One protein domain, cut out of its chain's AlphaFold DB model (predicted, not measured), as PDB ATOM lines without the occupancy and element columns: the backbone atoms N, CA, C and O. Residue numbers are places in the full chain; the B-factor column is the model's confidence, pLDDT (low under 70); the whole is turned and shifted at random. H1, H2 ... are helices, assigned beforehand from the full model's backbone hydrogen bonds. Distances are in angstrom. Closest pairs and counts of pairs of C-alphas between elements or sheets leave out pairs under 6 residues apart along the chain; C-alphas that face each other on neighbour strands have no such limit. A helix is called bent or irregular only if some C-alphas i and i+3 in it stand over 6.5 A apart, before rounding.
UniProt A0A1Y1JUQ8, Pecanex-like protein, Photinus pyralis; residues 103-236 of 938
ATOM      1  N   THR A 103     -16.963  24.122 -21.505       74.62
ATOM      2  CA  THR A 103     -16.155  23.216 -20.682       74.62
ATOM      3  C   THR A 103     -16.972  21.971 -20.325       74.62
ATOM      4  O   THR A 103     -18.201  22.013 -20.290       74.62
ATOM      5  N   LEU A 104     -16.304  20.857 -20.008       79.12
ATOM      6  CA  LEU A 104     -16.982  19.607 -19.628       79.12
ATOM      7  C   LEU A 104     -17.949  19.839 -18.440       79.12
ATOM      8  O   LEU A 104     -19.082  19.358 -18.447       79.12
ATOM      9  N   GLY A 105     -17.558  20.690 -17.483       80.88
ATOM     10  CA  GLY A 105     -18.421  21.131 -16.382       80.88
ATOM     11  C   GLY A 105     -19.672  21.896 -16.836       80.88
ATOM     12  O   GLY A 105     -20.768  21.567 -16.392       80.88
ATOM     13  N   GLU A 106     -19.539  22.862 -17.753       80.12
ATOM     14  CA  GLU A 106     -20.688  23.578 -18.338       80.12
ATOM     15  C   GLU A 106     -21.617  22.622 -19.111       80.12
ATOM     16  O   GLU A 106     -22.834  22.727 -18.976       80.12
ATOM     17  N   THR A 107     -21.082  21.640 -19.854       83.19
ATOM     18  CA  THR A 107     -21.929  20.639 -20.536       83.19
ATOM     19  C   THR A 107     -22.717  19.775 -19.554       83.19
ATOM     20  O   THR A 107     -23.921  19.605 -19.732       83.19
ATOM     21  N   LEU A 108     -22.076  19.285 -18.484       87.69
ATOM     22  CA  LEU A 108     -22.744  18.482 -17.456       87.69
ATOM     23  C   LEU A 108     -23.817  19.295 -16.726       87.69
ATOM     24  O   LEU A 108     -24.906  18.778 -16.482       87.69
ATOM     25  N   LEU A 109     -23.542  20.570 -16.430       87.81
ATOM     26  CA  LEU A 109     -24.497  21.482 -15.806       87.81
ATOM     27  C   LEU A 109     -25.720  21.731 -16.699       87.81
ATOM     28  O   LEU A 109     -26.848  21.630 -16.216       87.81
ATOM     29  N   SER A 110     -25.522  21.995 -17.995       88.06
ATOM     30  CA  SER A 110     -26.622  22.148 -18.956       88.06
ATOM     31  C   SER A 110     -27.462  20.876 -19.076       88.06
ATOM     32  O   SER A 110     -28.687  20.946 -19.011       88.06
ATOM     33  N   THR A 111     -26.838  19.700 -19.201       90.00
ATOM     34  CA  THR A 111     -27.573  18.425 -19.265       90.00
ATOM     35  C   THR A 111     -28.350  18.163 -17.974       90.00
ATOM     36  O   THR A 111     -29.530  17.822 -18.036       90.00
ATOM     37  N   PHE A 112     -27.735  18.381 -16.808       92.88
ATOM     38  CA  PHE A 112     -28.388  18.227 -15.507       92.88
ATOM     39  C   PHE A 112     -29.596  19.161 -15.348       92.88
ATOM     40  O   PHE A 112     -30.679  18.699 -14.993       92.88
ATOM     41  N   LEU A 113     -29.453  20.450 -15.674       92.62
ATOM     42  CA  LEU A 113     -30.556  21.414 -15.617       92.62
ATOM     43  C   LEU A 113     -31.675  21.072 -16.614       92.62
ATOM     44  O   LEU A 113     -32.848  21.184 -16.267       92.62
ATOM     45  N   GLY A 114     -31.342  20.603 -17.820       93.94
ATOM     46  CA  GLY A 114     -32.329  20.144 -18.802       93.94
ATOM     47  C   GLY A 114     -33.149  18.945 -18.311       93.94
ATOM     48  O   GLY A 114     -34.376  18.935 -18.450       93.94
ATOM     49  N   ILE A 115     -32.496  17.969 -17.668       94.69
ATOM     50  CA  ILE A 115     -33.168  16.841 -17.003       94.69
ATOM     51  C   ILE A 115     -34.051  17.353 -15.859       94.69
ATOM     52  O   ILE A 115     -35.220  16.985 -15.785       94.69
ATOM     53  N   LEU A 116     -33.536  18.244 -15.007       95.19
ATOM     54  CA  LEU A 116     -34.250  18.759 -13.836       95.19
ATOM     55  C   LEU A 116     -35.518  19.551 -14.212       95.19
ATOM     56  O   LEU A 116     -36.565  19.350 -13.601       95.19
ATOM     57  N   VAL A 117     -35.457  20.387 -15.257       96.06
ATOM     58  CA  VAL A 117     -36.634  21.067 -15.841       96.06
ATOM     59  C   VAL A 117     -37.651  20.050 -16.363       96.06
ATOM     60  O   VAL A 117     -38.849  20.215 -16.141       96.06
ATOM     61  N   SER A 118     -37.187  18.985 -17.025       95.31
ATOM     62  CA  SER A 118     -38.061  17.936 -17.569       95.31
ATOM     63  C   SER A 118     -38.782  17.163 -16.462       95.31
ATOM     64  O   SER A 118     -39.993  16.977 -16.537       95.31
ATOM     65  N   VAL A 119     -38.054  16.757 -15.415       95.75
ATOM     66  CA  VAL A 119     -38.600  16.016 -14.269       95.75
ATOM     67  C   VAL A 119     -39.590  16.878 -13.488       95.75
ATOM     68  O   VAL A 119     -40.722  16.451 -13.280       95.75
ATOM     69  N   PHE A 120     -39.219  18.102 -13.098       95.31
ATOM     70  CA  PHE A 120     -40.135  18.967 -12.352       95.31
ATOM     71  C   PHE A 120     -41.365  19.371 -13.168       95.31
ATOM     72  O   PHE A 120     -42.470  19.355 -12.632       95.31
ATOM     73  N   GLY A 121     -41.205  19.671 -14.460       94.12
ATOM     74  CA  GLY A 121     -42.339  19.967 -15.332       94.12
ATOM     75  C   GLY A 121     -43.295  18.781 -15.487       94.12
ATOM     76  O   GLY A 121     -44.505  18.960 -15.383       94.12
ATOM     77  N   ALA A 122     -42.767  17.561 -15.639       94.38
ATOM     78  CA  ALA A 122     -43.582  16.348 -15.685       94.38
ATOM     79  C   ALA A 122     -44.331  16.089 -14.364       94.38
ATOM     80  O   ALA A 122     -45.508  15.746 -14.396       94.38
ATOM     81  N   VAL A 123     -43.688  16.297 -13.207       94.50
ATOM     82  CA  VAL A 123     -44.342  16.146 -11.893       94.50
ATOM     83  C   VAL A 123     -45.435  17.201 -11.686       94.50
ATOM     84  O   VAL A 123     -46.507  16.865 -11.193       94.50
ATOM     85  N   LEU A 124     -45.217  18.456 -12.090       93.38
ATOM     86  CA  LEU A 124     -46.232  19.513 -11.974       93.38
ATOM     87  C   LEU A 124     -47.447  19.281 -12.885       93.38
ATOM     88  O   LEU A 124     -48.567  19.578 -12.476       93.38
ATOM     89  N   LEU A 125     -47.241  18.721 -14.081       92.44
ATOM     90  CA  LEU A 125     -48.333  18.288 -14.962       92.44
ATOM     91  C   LEU A 125     -49.054  17.044 -14.419       92.44
ATOM     92  O   LEU A 125     -50.272  16.965 -14.506       92.44
ATOM     93  N   TYR A 126     -48.331  16.094 -13.816       93.50
ATOM     94  CA  TYR A 126     -48.925  14.909 -13.182       93.50
ATOM     95  C   TYR A 126     -49.783  15.251 -11.951       93.50
ATOM     96  O   TYR A 126     -50.797  14.604 -11.710       93.50
ATOM     97  N   LEU A 127     -49.396  16.279 -11.190       90.88
ATOM     98  CA  LEU A 127     -50.166  16.810 -10.058       90.88
ATOM     99  C   LEU A 127     -51.337  17.723 -10.480       90.88
ATOM    100  O   LEU A 127     -51.972  18.319  -9.613       90.88
ATOM    101  N   ASP A 128     -51.606  17.830 -11.786       89.44
ATOM    102  CA  ASP A 128     -52.761  18.513 -12.388       89.44
ATOM    103  C   ASP A 128     -52.928  19.987 -11.950       89.44
ATOM    104  O   ASP A 128     -54.029  20.498 -11.778       89.44
ATOM    105  N   PHE A 129     -51.806  20.699 -11.769       88.25
ATOM    106  CA  PHE A 129     -51.797  22.137 -11.443       88.25
ATOM    107  C   PHE A 129     -52.191  23.047 -12.620       88.25
ATOM    108  O   PHE A 129     -52.447  24.235 -12.420       88.25
ATOM    109  N   TYR A 130     -52.182  22.525 -13.847       90.56
ATOM    110  CA  TYR A 130     -52.435  23.284 -15.068       90.56
ATOM    111  C   TYR A 130     -53.337  22.482 -16.002       90.56
ATOM    112  O   TYR A 130     -52.939  21.420 -16.473       90.56
ATOM    113  N   HIS A 131     -54.505  23.030 -16.337       86.88
ATOM    114  CA  HIS A 131     -55.445  22.416 -17.277       86.88
ATOM    115  C   HIS A 131     -55.460  23.152 -18.632       86.88
ATOM    116  O   HIS A 131     -55.088  24.328 -18.729       86.88
ATOM    117  N   ASP A 132     -55.907  22.459 -19.682       90.56
ATOM    118  CA  ASP A 132     -56.184  22.985 -21.027       90.56
ATOM    119  C   ASP A 132     -55.111  23.953 -21.582       90.56
ATOM    120  O   ASP A 132     -53.950  23.593 -21.795       90.56
ATOM    121  N   LEU A 133     -55.495  25.211 -21.829       88.50
ATOM    122  CA  LEU A 133     -54.635  26.246 -22.398       88.50
ATOM    123  C   LEU A 133     -53.464  26.612 -21.472       88.50
ATOM    124  O   LEU A 133     -52.388  26.965 -21.957       88.50
ATOM    125  N   LEU A 134     -53.641  26.510 -20.151       88.62
ATOM    126  CA  LEU A 134     -52.590  26.820 -19.180       88.62
ATOM    127  C   LEU A 134     -51.485  25.757 -19.217       88.62
ATOM    128  O   LEU A 134     -50.309  26.109 -19.140       88.62
ATOM    129  N   ALA A 135     -51.841  24.487 -19.438       90.69
ATOM    130  CA  ALA A 135     -50.870  23.414 -19.657       90.69
ATOM    131  C   ALA A 135     -50.043  23.652 -20.933       90.69
ATOM    132  O   ALA A 135     -48.822  23.483 -20.923       90.69
ATOM    133  N   LEU A 136     -50.669  24.130 -22.019       91.31
ATOM    134  CA  LEU A 136     -49.952  24.506 -23.243       91.31
ATOM    135  C   LEU A 136     -48.966  25.663 -23.000       91.31
ATOM    136  O   LEU A 136     -47.811  25.586 -23.425       91.31
ATOM    137  N   VAL A 137     -49.389  26.715 -22.289       91.25
ATOM    138  CA  VAL A 137     -48.510  27.838 -21.913       91.25
ATOM    139  C   VAL A 137     -47.358  27.356 -21.026       91.25
ATOM    140  O   VAL A 137     -46.209  27.725 -21.268       91.25
ATOM    141  N   PHE A 138     -47.621  26.475 -20.061       94.00
ATOM    142  CA  PHE A 138     -46.590  25.881 -19.209       94.00
ATOM    143  C   PHE A 138     -45.562  25.058 -20.010       94.00
ATOM    144  O   PHE A 138     -44.356  25.222 -19.818       94.00
ATOM    145  N   CYS A 139     -46.001  24.265 -20.991       93.19
ATOM    146  CA  CYS A 139     -45.106  23.563 -21.918       93.19
ATOM    147  C   CYS A 139     -44.229  24.526 -22.747       93.19
ATOM    148  O   CYS A 139     -43.051  24.244 -22.981       93.19
ATOM    149  N   ILE A 140     -44.750  25.697 -23.140       92.38
ATOM    150  CA  ILE A 140     -43.953  26.758 -23.784       92.38
ATOM    151  C   ILE A 140     -42.902  27.323 -22.808       92.38
ATOM    152  O   ILE A 140     -41.760  27.559 -23.212       92.38
ATOM    153  N   VAL A 141     -43.233  27.486 -21.520       92.81
ATOM    154  CA  VAL A 141     -42.269  27.899 -20.479       92.81
ATOM    155  C   VAL A 141     -41.161  26.855 -20.298       92.81
ATOM    156  O   VAL A 141     -39.985  27.228 -20.299       92.81
ATOM    157  N   MET A 142     -41.496  25.563 -20.224       93.88
ATOM    158  CA  MET A 142     -40.510  24.472 -20.164       93.88
ATOM    159  C   MET A 142     -39.565  24.493 -21.375       93.88
ATOM    160  O   MET A 142     -38.342  24.488 -21.211       93.88
ATOM    161  N   CYS A 143     -40.121  24.592 -22.586       91.50
ATOM    162  CA  CYS A 143     -39.356  24.674 -23.831       91.50
ATOM    163  C   CYS A 143     -38.427  25.902 -23.850       91.50
ATOM    164  O   CYS A 143     -37.246  25.786 -24.171       91.50
ATOM    165  N   SER A 144     -38.911  27.070 -23.411       89.75
ATOM    166  CA  SER A 144     -38.114  28.300 -23.277       89.75
ATOM    167  C   SER A 144     -36.940  28.148 -22.297       89.75
ATOM    168  O   SER A 144     -35.844  28.656 -22.557       89.75
ATOM    169  N   CYS A 145     -37.132  27.418 -21.193       90.06
ATOM    170  CA  CYS A 145     -36.074  27.135 -20.222       90.06
ATOM    171  C   CYS A 145     -35.002  26.190 -20.788       90.06
ATOM    172  O   CYS A 145     -33.814  26.432 -20.583       90.06
ATOM    173  N   GLN A 146     -35.400  25.159 -21.537       90.25
ATOM    174  CA  GLN A 146     -34.466  24.243 -22.205       90.25
ATOM    175  C   GLN A 146     -33.725  24.919 -23.369       90.25
ATOM    176  O   GLN A 146     -32.512  24.772 -23.498       90.25
ATOM    177  N   TYR A 147     -34.417  25.724 -24.181       87.44
ATOM    178  CA  TYR A 147     -33.819  26.467 -25.293       87.44
ATOM    179  C   TYR A 147     -32.735  27.452 -24.824       87.44
ATOM    180  O   TYR A 147     -31.696  27.582 -25.470       87.44
ATOM    181  N   SER A 148     -32.933  28.077 -23.657       85.25
ATOM    182  CA  SER A 148     -31.958  28.968 -23.006       85.25
ATOM    183  C   SER A 148     -30.595  28.309 -22.747       85.25
ATOM    184  O   SER A 148     -29.576  28.994 -22.776       85.25
ATOM    185  N   LEU A 149     -30.559  26.987 -22.525       84.38
ATOM    186  CA  LEU A 149     -29.323  26.213 -22.328       84.38
ATOM    187  C   LEU A 149     -28.591  25.903 -23.642       84.38
ATOM    188  O   LEU A 149     -27.398  25.607 -23.620       84.38
ATOM    189  N   LEU A 150     -29.299  25.950 -24.775       78.44
ATOM    190  CA  LEU A 150     -28.755  25.687 -26.110       78.44
ATOM    191  C   LEU A 150     -28.290  26.967 -26.808       78.44
ATOM    192  O   LEU A 150     -27.322  26.935 -27.564       78.44
ATOM    193  N   LYS A 151     -28.982  28.091 -26.582       72.12
ATOM    194  CA  LYS A 151     -28.654  29.379 -27.192       72.12
ATOM    195  C   LYS A 151     -28.902  30.536 -26.228       72.12
ATOM    196  O   LYS A 151     -30.022  30.744 -25.763       72.12
ATOM    197  N   SER A 152     -27.866  31.341 -26.003       65.81
ATOM    198  CA  SER A 152     -27.994  32.598 -25.262       65.81
ATOM    199  C   SER A 152     -28.878  33.609 -25.998       65.81
ATOM    200  O   SER A 152     -28.827  33.742 -27.224       65.81
ATOM    201  N   VAL A 153     -29.688  34.347 -25.239       62.19
ATOM    202  CA  VAL A 153     -30.477  35.466 -25.766       62.19
ATOM    203  C   VAL A 153     -29.555  36.674 -25.942       62.19
ATOM    204  O   VAL A 153     -28.837  37.042 -25.015       62.19
ATOM    205  N   GLN A 154     -29.557  37.272 -27.134       61.62
ATOM    206  CA  GLN A 154     -28.768  38.461 -27.468       61.62
ATOM    207  C   GLN A 154     -29.619  39.426 -28.318       61.62
ATOM    208  O   GLN A 154     -30.236  38.961 -29.280       61.62
ATOM    209  N   PRO A 155     -29.629  40.743 -28.025       58.75
ATOM    210  CA  PRO A 155     -29.098  41.377 -26.813       58.75
ATOM    211  C   PRO A 155     -29.882  40.960 -25.553       58.75
ATOM    212  O   PRO A 155     -31.035  40.541 -25.640       58.75
ATOM    213  N   ASP A 156     -29.252  41.060 -24.381       59.81
ATOM    214  CA  ASP A 156     -29.912  40.791 -23.098       59.81
ATOM    215  C   ASP A 156     -30.805  41.973 -22.684       59.81
ATOM    216  O   ASP A 156     -30.345  43.113 -22.632       59.81
ATOM    217  N   ALA A 157     -32.064  41.701 -22.334       60.31
ATOM    218  CA  ALA A 157     -32.997  42.704 -21.825       60.31
ATOM    219  C   ALA A 157     -32.583  43.257 -20.446       60.31
ATOM    220  O   ALA A 157     -32.847  44.422 -20.153       60.31
ATOM    221  N   ALA A 158     -31.906  42.459 -19.612       56.97
ATOM    222  CA  ALA A 158     -31.420  42.897 -18.300       56.97
ATOM    223  C   ALA A 158     -30.090  43.682 -18.367       56.97
ATOM    224  O   ALA A 158     -29.704  44.312 -17.377       56.97
ATOM    225  N   SER A 159     -29.397  43.652 -19.515       52.78
ATOM    226  CA  SER A 159     -28.065  44.241 -19.716       52.78
ATOM    227  C   SER A 159     -27.759  44.564 -21.202       52.78
ATOM    228  O   SER A 159     -26.782  44.051 -21.761       52.78
ATOM    229  N   PRO A 160     -28.533  45.444 -21.870       45.78
ATOM    230  CA  PRO A 160     -28.450  45.651 -23.324       45.78
ATOM    231  C   PRO A 160     -27.144  46.300 -23.819       45.78
ATOM    232  O   PRO A 160     -26.839  46.238 -25.007       45.78
ATOM    233  N   THR A 161     -26.368  46.923 -22.928       41.25
ATOM    234  CA  THR A 161     -25.122  47.651 -23.240       41.25
ATOM    235  C   THR A 161     -23.842  46.866 -22.940       41.25
ATOM    236  O   THR A 161     -22.748  47.351 -23.233       41.25
ATOM    237  N   HIS A 162     -23.935  45.666 -22.357       50.59
ATOM    238  CA  HIS A 162     -22.765  44.851 -22.023       50.59
ATOM    239  C   HIS A 162     -22.747  43.547 -22.823       50.59
ATOM    240  O   HIS A 162     -23.777  42.922 -23.062       50.59
ATOM    241  N   GLY A 163     -21.550  43.149 -23.260       52.31
ATOM    242  CA  GLY A 163     -21.359  41.966 -24.095       52.31
ATOM    243  C   GLY A 163     -21.707  40.646 -23.398       52.31
ATOM    244  O   GLY A 163     -21.805  40.570 -22.175       52.31
ATOM    245  N   PHE A 164     -21.836  39.602 -24.217       59.31
ATOM    246  CA  PHE A 164     -22.183  38.222 -23.859       59.31
ATOM    247  C   PHE A 164     -21.671  37.747 -22.482       59.31
ATOM    248  O   PHE A 164     -20.472  37.533 -22.287       59.31
ATOM    249  N   ASN A 165     -22.604  37.505 -21.553       66.00
ATOM    250  CA  ASN A 165     -22.354  36.790 -20.302       66.00
ATOM    251  C   ASN A 165     -22.912  35.359 -20.389       66.00
ATOM    252  O   ASN A 165     -24.124  35.166 -20.459       66.00
ATOM    253  N   ARG A 166     -22.037  34.349 -20.315       71.38
ATOM    254  CA  ARG A 166     -22.413  32.921 -20.356       71.38
ATOM    255  C   ARG A 166     -23.380  32.507 -19.246       71.38
ATOM    256  O   ARG A 166     -24.215  31.635 -19.465       71.38
ATOM    257  N   VAL A 167     -23.298  33.137 -18.073       76.19
ATOM    258  CA  VAL A 167     -24.097  32.759 -16.892       76.19
ATOM    259  C   VAL A 167     -25.605  32.921 -17.132       76.19
ATOM    260  O   VAL A 167     -26.409  32.196 -16.544       76.19
ATOM    261  N   ILE A 168     -26.015  33.832 -18.022       76.19
ATOM    262  CA  ILE A 168     -27.437  34.127 -18.226       76.19
ATOM    263  C   ILE A 168     -28.219  32.957 -18.836       76.19
ATOM    264  O   ILE A 168     -29.395  32.788 -18.515       76.19
ATOM    265  N   ALA A 169     -27.556  32.098 -19.620       79.44
ATOM    266  CA  ALA A 169     -28.143  30.898 -20.220       79.44
ATOM    267  C   ALA A 169     -28.799  29.982 -19.168       79.44
ATOM    268  O   ALA A 169     -29.876  29.429 -19.403       79.44
ATOM    269  N   TYR A 170     -28.197  29.898 -17.976       86.44
ATOM    270  CA  TYR A 170     -28.660  29.075 -16.859       86.44
ATOM    271  C   TYR A 170     -29.765  29.725 -16.014       86.44
ATOM    272  O   TYR A 170     -30.398  29.039 -15.216       86.44
ATOM    273  N   SER A 171     -30.026  31.028 -16.162       86.38
ATOM    274  CA  SER A 171     -30.935  31.742 -15.251       86.38
ATOM    275  C   SER A 171     -32.374  31.220 -15.353       86.38
ATOM    276  O   SER A 171     -32.948  30.821 -14.342       86.38
ATOM    277  N   ARG A 172     -32.940  31.127 -16.568       88.50
ATOM    278  CA  ARG A 172     -34.310  30.616 -16.798       88.50
ATOM    279  C   ARG A 172     -34.561  29.218 -16.200       88.50
ATOM    280  O   ARG A 172     -35.488  29.103 -15.398       88.50
ATOM    281  N   PRO A 173     -33.768  28.172 -16.522       91.81
ATOM    282  CA  PRO A 173     -33.989  26.842 -15.959       91.81
ATOM    283  C   PRO A 173     -33.771  26.795 -14.442       91.81
ATOM    284  O   PRO A 173     -34.532  26.115 -13.763       91.81
ATOM    285  N   ILE A 174     -32.814  27.546 -13.878       92.00
ATOM    286  CA  ILE A 174     -32.623  27.572 -12.418       92.00
ATOM    287  C   ILE A 174     -33.837  28.197 -11.713       92.00
ATOM    288  O   ILE A 174     -34.342  27.602 -10.762       92.00
ATOM    289  N   TYR A 175     -34.363  29.333 -12.188       91.44
ATOM    290  CA  TYR A 175     -35.579  29.927 -11.612       91.44
ATOM    291  C   TYR A 175     -36.793  28.996 -11.726       91.44
ATOM    292  O   TYR A 175     -37.543  28.858 -10.760       91.44
ATOM    293  N   PHE A 176     -36.962  28.312 -12.864       93.81
ATOM    294  CA  PHE A 176     -38.020  27.314 -13.046       93.81
ATOM    295  C   PHE A 176     -37.904  26.170 -12.028       93.81
ATOM    296  O   PHE A 176     -38.878  25.844 -11.349       93.81
ATOM    297  N   CYS A 177     -36.712  25.589 -11.869       94.56
ATOM    298  CA  CYS A 177     -36.473  24.503 -10.920       94.56
ATOM    299  C   CYS A 177     -36.649  24.947  -9.458       94.56
ATOM    300  O   CYS A 177     -37.196  24.184  -8.663       94.56
ATOM    301  N   LEU A 178     -36.242  26.171  -9.102       92.88
ATOM    302  CA  LEU A 178     -36.442  26.733  -7.761       92.88
ATOM    303  C   LEU A 178     -37.930  26.915  -7.434       92.88
ATOM    304  O   LEU A 178     -38.384  26.420  -6.404       92.88
ATOM    305  N   LEU A 179     -38.706  27.568  -8.307       93.06
ATOM    306  CA  LEU A 179     -40.141  27.764  -8.070       93.06
ATOM    307  C   LEU A 179     -40.914  26.441  -8.089       93.06
ATOM    308  O   LEU A 179     -41.760  26.227  -7.223       93.06
ATOM    309  N   SER A 180     -40.566  25.521  -8.992       94.00
ATOM    310  CA  SER A 180     -41.138  24.169  -9.010       94.00
ATOM    311  C   SER A 180     -40.865  23.424  -7.700       94.00
ATOM    312  O   SER A 180     -41.779  22.846  -7.120       94.00
ATOM    313  N   SER A 181     -39.634  23.494  -7.180       94.06
ATOM    314  CA  SER A 181     -39.280  22.892  -5.886       94.06
ATOM    315  C   SER A 181     -40.103  23.488  -4.743       94.06
ATOM    316  O   SER A 181     -40.605  22.747  -3.902       94.06
ATOM    317  N   ILE A 182     -40.301  24.812  -4.725       92.56
ATOM    318  CA  ILE A 182     -41.119  25.493  -3.710       92.56
ATOM    319  C   ILE A 182     -42.590  25.062  -3.805       92.56
ATOM    320  O   ILE A 182     -43.191  24.773  -2.773       92.56
ATOM    321  N   ILE A 183     -43.166  24.948  -5.009       93.38
ATOM    322  CA  ILE A 183     -44.544  24.458  -5.199       93.38
ATOM    323  C   ILE A 183     -44.697  23.031  -4.661       93.38
ATOM    324  O   ILE A 183     -45.664  22.751  -3.954       93.38
ATOM    325  N   LEU A 184     -43.741  22.143  -4.952       92.44
ATOM    326  CA  LEU A 184     -43.772  20.753  -4.487       92.44
ATOM    327  C   LEU A 184     -43.609  20.648  -2.963       92.44
ATOM    328  O   LEU A 184     -44.341  19.891  -2.330       92.44
ATOM    329  N   ILE A 185     -42.722  21.447  -2.360       90.56
ATOM    330  CA  ILE A 185     -42.563  21.528  -0.898       90.56
ATOM    331  C   ILE A 185     -43.841  22.069  -0.243       90.56
ATOM    332  O   ILE A 185     -44.311  21.497   0.738       90.56
ATOM    333  N   LEU A 186     -44.445  23.128  -0.796       88.88
ATOM    334  CA  LEU A 186     -45.717  23.664  -0.308       88.88
ATOM    335  C   LEU A 186     -46.829  22.615  -0.413       88.88
ATOM    336  O   LEU A 186     -47.519  22.372   0.571       88.88
ATOM    337  N   HIS A 187     -46.968  21.945  -1.559       90.00
ATOM    338  CA  HIS A 187     -47.952  20.882  -1.759       90.00
ATOM    339  C   HIS A 187     -47.772  19.732  -0.753       90.00
ATOM    340  O   HIS A 187     -48.741  19.350  -0.100       90.00
ATOM    341  N   ALA A 188     -46.541  19.246  -0.556       87.88
ATOM    342  CA  ALA A 188     -46.237  18.219   0.440       87.88
ATOM    343  C   ALA A 188     -46.547  18.688   1.875       87.88
ATOM    344  O   ALA A 188     -47.148  17.944   2.645       87.88
ATOM    345  N   SER A 189     -46.211  19.936   2.224       82.69
ATOM    346  CA  SER A 189     -46.517  20.494   3.549       82.69
ATOM    347  C   SER A 189     -48.025  20.590   3.809       82.69
ATOM    348  O   SER A 189     -48.471  20.224   4.886       82.69
ATOM    349  N   ILE A 190     -48.817  20.988   2.803       82.44
ATOM    350  CA  ILE A 190     -50.285  21.101   2.874       82.44
ATOM    351  C   ILE A 190     -50.961  19.720   2.991       82.44
ATOM    352  O   ILE A 190     -52.070  19.628   3.527       82.44
ATOM    353  N   ALA A 191     -50.314  18.667   2.479       80.62
ATOM    354  CA  ALA A 191     -50.802  17.288   2.519       80.62
ATOM    355  C   ALA A 191     -50.536  16.577   3.861       80.62
ATOM    356  O   ALA A 191     -51.283  15.669   4.220       80.62
ATOM    357  N   HIS A 192     -49.515  16.982   4.622       76.69
ATOM    358  CA  HIS A 192     -49.279  16.464   5.972       76.69
ATOM    359  C   HIS A 192     -50.204  17.153   6.992       76.69
ATOM    360  O   HIS A 192     -50.017  18.317   7.325       76.69
ATOM    361  N   GLU A 193     -51.175  16.424   7.551       57.19
ATOM    362  CA  GLU A 193     -52.176  16.959   8.501       57.19
ATOM    363  C   GLU A 193     -51.645  17.284   9.919       57.19
ATOM    364  O   GLU A 193     -52.414  17.641  10.807       57.19
ATOM    365  N   SER A 194     -50.335  17.191  10.159       54.91
ATOM    366  CA  SER A 194     -49.697  17.272  11.486       54.91
ATOM    367  C   SER A 194     -49.533  18.707  12.033       54.91
ATOM    368  O   SER A 194     -48.430  19.117  12.389       54.91
ATOM    369  N   TYR A 195     -50.618  19.481  12.111       56.16
ATOM    370  CA  TYR A 195     -50.608  20.910  12.476       56.16
ATOM    371  C   TYR A 195     -50.827  21.225  13.977       56.16
ATOM    372  O   TYR A 195     -51.214  22.342  14.318       56.16
ATOM    373  N   ASP A 196     -50.530  20.292  14.888       49.28
ATOM    374  CA  ASP A 196     -50.723  20.476  16.345       49.28
ATOM    375  C   ASP A 196     -49.765  21.493  17.008       49.28
ATOM    376  O   ASP A 196     -49.933  21.846  18.175       49.28
ATOM    377  N   THR A 197     -48.772  22.022  16.283       54.97
ATOM    378  CA  THR A 197     -47.914  23.121  16.758       54.97
ATOM    379  C   THR A 197     -48.267  24.439  16.064       54.97
ATOM    380  O   THR A 197     -47.690  24.839  15.051       54.97
ATOM    381  N   ALA A 198     -49.228  25.162  16.644       58.19
ATOM    382  CA  ALA A 198     -49.598  26.508  16.212       58.19
ATOM    383  C   ALA A 198     -48.483  27.525  16.538       58.19
ATOM    384  O   ALA A 198     -48.483  28.159  17.597       58.19
ATOM    385  N   PHE A 199     -47.526  27.693  15.617       65.94
ATOM    386  CA  PHE A 199     -46.486  28.718  15.714       65.94
ATOM    387  C   PHE A 199     -47.111  30.113  15.556       65.94
ATOM    388  O   PHE A 199     -47.315  30.625  14.450       65.94
ATOM    389  N   THR A 200     -47.453  30.703  16.700       71.19
ATOM    390  CA  THR A 200     -48.146  31.987  16.816       71.19
ATOM    391  C   THR A 200     -47.173  33.081  17.234       71.19
ATOM    392  O   THR A 200     -46.604  33.048  18.328       71.19
ATOM    393  N   VAL A 201     -46.986  34.065  16.356       73.12
ATOM    394  CA  VAL A 201     -46.102  35.219  16.567       73.12
ATOM    395  C   VAL A 201     -46.888  36.485  16.227       73.12
ATOM    396  O   VAL A 201     -47.504  36.572  15.166       73.12
ATOM    397  N   TYR A 202     -46.941  37.424  17.172       75.06
ATOM    398  CA  TYR A 202     -47.813  38.607  17.176       75.06
ATOM    399  C   TYR A 202     -49.305  38.276  16.973       75.06
ATOM    400  O   TYR A 202     -50.052  39.025  16.348       75.06
ATOM    401  N   GLY A 203     -49.744  37.115  17.473       68.94
ATOM    402  CA  GLY A 203     -51.114  36.609  17.307       68.94
ATOM    403  C   GLY A 203     -51.442  36.052  15.913       68.94
ATOM    404  O   GLY A 203     -52.530  35.513  15.720       68.94
ATOM    405  N   VAL A 204     -50.517  36.121  14.949       68.94
ATOM    406  CA  VAL A 204     -50.682  35.523  13.617       68.94
ATOM    407  C   VAL A 204     -50.204  34.073  13.651       68.94
ATOM    408  O   VAL A 204     -49.075  33.792  14.053       68.94
ATOM    409  N   ASN A 205     -51.056  33.143  13.212       70.88
ATOM    410  CA  ASN A 205     -50.672  31.743  13.043       70.88
ATOM    411  C   ASN A 205     -50.073  31.517  11.645       70.88
ATOM    412  O   ASN A 205     -50.801  31.473  10.649       70.88
ATOM    413  N   PHE A 206     -48.751  31.356  11.576       65.81
ATOM    414  CA  PHE A 206     -48.027  31.185  10.312       65.81
ATOM    415  C   PHE A 206     -48.234  29.808   9.666       65.81
ATOM    416  O   PHE A 206     -48.019  29.669   8.463       65.81
ATOM    417  N   THR A 207     -48.699  28.801  10.414       67.06
ATOM    418  CA  THR A 207     -48.985  27.456   9.880       67.06
ATOM    419  C   THR A 207     -50.407  27.313   9.322       67.06
ATOM    420  O   THR A 207     -50.857  26.208   9.028       67.06
ATOM    421  N   ASN A 208     -51.136  28.420   9.126       76.31
ATOM    422  CA  ASN A 208     -52.482  28.389   8.559       76.31
ATOM    423  C   ASN A 208     -52.477  27.876   7.103       76.31
ATOM    424  O   ASN A 208     -51.978  28.542   6.190       76.31
ATOM    425  N   LYS A 209     -53.121  26.721   6.884       79.12
ATOM    426  CA  LYS A 209     -53.310  26.057   5.583       79.12
ATOM    427  C   LYS A 209     -53.787  27.009   4.478       79.12
ATOM    428  O   LYS A 209     -53.304  26.911   3.354       79.12
ATOM    429  N   ASN A 210     -54.657  27.972   4.790       82.56
ATOM    430  CA  ASN A 210     -55.174  28.932   3.807       82.56
ATOM    431  C   ASN A 210     -54.082  29.869   3.261       82.56
ATOM    432  O   ASN A 210     -54.097  30.202   2.077       82.56
ATOM    433  N   ILE A 211     -53.115  30.263   4.098       82.06
ATOM    434  CA  ILE A 211     -51.986  31.111   3.685       82.06
ATOM    435  C   ILE A 211     -51.037  30.302   2.793       82.06
ATOM    436  O   ILE A 211     -50.655  30.772   1.724       82.06
ATOM    437  N   LEU A 212     -50.720  29.061   3.179       84.25
ATOM    438  CA  LEU A 212     -49.864  28.165   2.390       84.25
ATOM    439  C   LEU A 212     -50.468  27.847   1.010       84.25
ATOM    440  O   LEU A 212     -49.754  27.888   0.008       84.25
ATOM    441  N   VAL A 213     -51.780  27.592   0.941       86.88
ATOM    442  CA  VAL A 213     -52.503  27.415  -0.331       86.88
ATOM    443  C   VAL A 213     -52.444  28.694  -1.169       86.88
ATOM    444  O   VAL A 213     -52.072  28.624  -2.335       86.88
ATOM    445  N   CYS A 214     -52.723  29.866  -0.589       89.00
ATOM    446  CA  CYS A 214     -52.662  31.143  -1.309       89.00
ATOM    447  C   CYS A 214     -51.271  31.412  -1.917       89.00
ATOM    448  O   CYS A 214     -51.171  31.785  -3.087       89.00
ATOM    449  N   ILE A 215     -50.196  31.147  -1.164       88.94
ATOM    450  CA  ILE A 215     -48.813  31.264  -1.653       88.94
ATOM    451  C   ILE A 215     -48.550  30.273  -2.797       88.94
ATOM    452  O   ILE A 215     -47.965  30.657  -3.809       88.94
ATOM    453  N   ARG A 216     -48.999  29.016  -2.676       90.94
ATOM    454  CA  ARG A 216     -48.843  28.002  -3.731       90.94
ATOM    455  C   ARG A 216     -49.518  28.442  -5.031       90.94
ATOM    456  O   ARG A 216     -48.854  28.476  -6.064       90.94
ATOM    457  N   GLU A 217     -50.793  28.825  -4.972       91.38
ATOM    458  CA  GLU A 217     -51.554  29.267  -6.150       91.38
ATOM    459  C   GLU A 217     -50.945  30.521  -6.790       91.38
ATOM    460  O   GLU A 217     -50.887  30.628  -8.017       91.38
ATOM    461  N   PHE A 218     -50.422  31.449  -5.985       92.31
ATOM    462  CA  PHE A 218     -49.697  32.608  -6.500       92.31
ATOM    463  C   PHE A 218     -48.453  32.198  -7.305       92.31
ATOM    464  O   PHE A 218     -48.273  32.674  -8.425       92.31
ATOM    465  N   ILE A 219     -47.616  31.287  -6.789       92.00
ATOM    466  CA  ILE A 219     -46.385  30.852  -7.475       92.00
ATOM    467  C   ILE A 219     -46.706  30.039  -8.744       92.00
ATOM    468  O   ILE A 219     -46.062  30.245  -9.776       92.00
ATOM    469  N   VAL A 220     -47.724  29.169  -8.701       92.44
ATOM    470  CA  VAL A 220     -48.211  28.391  -9.859       92.44
ATOM    471  C   VAL A 220     -48.631  29.321 -11.003       92.44
ATOM    472  O   VAL A 220     -48.162  29.153 -12.133       92.44
ATOM    473  N   ASN A 221     -49.437  30.346 -10.714       91.75
ATOM    474  CA  ASN A 221     -49.847  31.341 -11.709       91.75
ATOM    475  C   ASN A 221     -48.673  32.217 -12.175       91.75
ATOM    476  O   ASN A 221     -48.531  32.489 -13.366       91.75
ATOM    477  N   PHE A 222     -47.790  32.625 -11.260       91.44
ATOM    478  CA  PHE A 222     -46.630  33.462 -11.564       91.44
ATOM    479  C   PHE A 222     -45.657  32.808 -12.563       91.44
ATOM    480  O   PHE A 222     -45.122  33.501 -13.433       91.44
ATOM    481  N   MET A 223     -45.473  31.480 -12.523       91.38
ATOM    482  CA  MET A 223     -44.633  30.777 -13.506       91.38
ATOM    483  C   MET A 223     -45.133  30.901 -14.952       91.38
ATOM    484  O   MET A 223     -44.316  30.936 -15.871       91.38
ATOM    485  N   LEU A 224     -46.444  31.038 -15.182       91.69
ATOM    486  CA  LEU A 224     -46.997  31.205 -16.534       91.69
ATOM    487  C   LEU A 224     -46.581  32.540 -17.177       91.69
ATOM    488  O   LEU A 224     -46.472  32.632 -18.399       91.69
ATOM    489  N   PHE A 225     -46.272  33.560 -16.369       89.94
ATOM    490  CA  PHE A 225     -45.825  34.873 -16.844       89.94
ATOM    491  C   PHE A 225     -44.326  34.942 -17.174       89.94
ATOM    492  O   PHE A 225     -43.862  35.965 -17.687       89.94
ATOM    493  N   PHE A 226     -43.557  33.867 -16.959       88.94
ATOM    494  CA  PHE A 226     -42.119  33.805 -17.265       88.94
ATOM    495  C   PHE A 226     -41.727  34.371 -18.648       88.94
ATOM    496  O   PHE A 226     -40.759  35.135 -18.701       88.94
ATOM    497  N   PRO A 227     -42.438  34.094 -19.764       85.00
ATOM    498  CA  PRO A 227     -42.068  34.625 -21.078       85.00
ATOM    499  C   PRO A 227     -42.108  36.160 -21.148       85.00
ATOM    500  O   PRO A 227     -41.303  36.755 -21.861       85.00
ATOM    501  N   VAL A 228     -43.003  36.794 -20.381       84.31
ATOM    502  CA  VAL A 228     -43.143  38.256 -20.277       84.31
ATOM    503  C   VAL A 228     -42.113  38.831 -19.300       84.31
ATOM    504  O   VAL A 228     -41.458  39.827 -19.588       84.31
ATOM    505  N   ILE A 229     -41.904  38.177 -18.155       83.31
ATOM    506  CA  ILE A 229     -40.963  38.638 -17.124       83.31
ATOM    507  C   ILE A 229     -39.518  38.636 -17.659       83.31
ATOM    508  O   ILE A 229     -38.775  39.598 -17.450       83.31
ATOM    509  N   PHE A 230     -39.126  37.597 -18.410       80.81
ATOM    510  CA  PHE A 230     -37.800  37.520 -19.033       80.81
ATOM    511  C   PHE A 230     -37.645  38.373 -20.301       80.81
ATOM    512  O   PHE A 230     -36.507  38.670 -20.658       80.81
ATOM    513  N   SER A 231     -38.723  38.770 -20.989       79.00
ATOM    514  CA  SER A 231     -38.623  39.698 -22.130       79.00
ATOM    515  C   SER A 231     -38.506  41.156 -21.681       79.00
ATOM    516  O   SER A 231     -37.793  41.928 -22.315       79.00
ATOM    517  N   LEU A 232     -39.120  41.511 -20.548       76.19
ATOM    518  CA  LEU A 232     -38.999  42.824 -19.906       76.19
ATOM    519  C   LEU A 232     -37.729  42.990 -19.047       76.19
ATOM    520  O   LEU A 232     -37.507  44.066 -18.497       76.19
ATOM    521  N   GLY A 233     -36.905  41.946 -18.895       75.94
ATOM    522  CA  GLY A 233     -35.680  42.001 -18.084       75.94
ATOM    523  C   GLY A 233     -35.932  42.177 -16.579       75.94
ATOM    524  O   GLY A 233     -35.096  42.745 -15.883       75.94
ATOM    525  N   LEU A 234     -37.079  41.715 -16.066       77.19
ATOM    526  CA  LEU A 234     -37.501  41.916 -14.669       77.19
ATOM    527  C   LEU A 234     -36.872  40.929 -13.666       77.19
ATOM    528  O   LEU A 234     -37.024  41.114 -12.459       77.19
ATOM    529  N   PHE A 235     -36.155  39.902 -14.136       80.88
ATOM    530  CA  PHE A 235     -35.377  38.998 -13.282       80.88
ATOM    531  C   PHE A 235     -33.870  39.294 -13.362       80.88
ATOM    532  O   PHE A 235     -33.363  39.505 -14.466       80.88
ATOM    533  N   PRO A 236     -33.127  39.244 -12.234       82.25
ATOM    534  CA  PRO A 236     -31.673  39.349 -12.254       82.25
ATOM    535  C   PRO A 236     -31.030  38.118 -12.903       82.25
ATOM    536  O   PRO A 236     -31.628  37.038 -12.977       82.25
TER     537      PRO A 236
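AT A GLANCE: This is residues 103 to 236 of the 938 residues of the protein "Pecanex-like protein" of Photinus pyralis (UniProt A0A1Y1JUQ8). What is the main picture? Long, kinked H3 runs through the middle, with the helical hairpin of H1 and H2 packed on one side of it and H4 folded back along its later part; short H5 follows H4 and just reaches H2. Loops 151 to 165 and 192 to 208 lie at opposite ends of the length. What builds it? The 134 printed residues hold five named helices, H1 to H5 in chain order, and no named strand: all helix, with H1, H2 and H3 an up-and-down bundle, each running against the one before. How compact is it? It is loose, radius of gyration of the C-alphas 17.5 A, and elongated, spanning 53 by 33 by 33 A.

HOW THE PARTS SIT: What touches the longest helix? H3, residues 166 to 191, touches H1, residues 104 to 126, the same way at a shallow tilt of 34.7 degrees, only just short of steep; C-alphas 117 and 177 are closest, 6.0 A. H4, residues 209 to 224, forms a hairpin with H3, a shallow tilt of 29 degrees, closest C-alphas 183 and 216, 5.8 A. What does the hub touch? H2, residues 132 to 150, touches H1 (closest C-alphas 114 and 146, 5.7 A), H3 with residues 144 to 150 alone (145 and 173, 4.8 A) and H4 (138 and 224, 6.0 A). H5, residues 226 to 231, only just touches H2, with 3 pairs of C-alphas within 8 A, the closest 141 and 226, 6.7 A; H1 is apart from H4 and H5. Are the backbones helical throughout? Every O i to N i+4 pair is within hydrogen-bond range in H1 and H5, against 13 of 15 in H2, 18 of 22 in H3 and 11 of 12 in H4.

IN THESE COORDINATES: How long are the helices? From first to last C-alpha H3 measures 39.7 A, H1 32.9 A, H2 28.0 A, H4 23.6 A and H5 8.4 A. H3 is irregular, C-alphas 169 and 172 being 7.1 A apart, with a kink of 29 degrees near residue 173. Where are the anchors? H1 begins at C-alpha 104 (-16.982, 19.607, -19.628), and H5 ends at C-alpha 231 (-38.623, 39.698, -22.130).

THE WHOLE: How far does it reach? The two C-alphas farthest apart, those of Thr 161 and Asp 196, are 54.4 A apart; the printed part has no cut. Which links are long? H2 to H3 and H3 to H4 are long; H1 to H2 and H4 to H5 are tight. Where is confidence low? pLDDT is under 70 in residues 152 to 165, 193 to 199, 203 to 204 and 206 to 207.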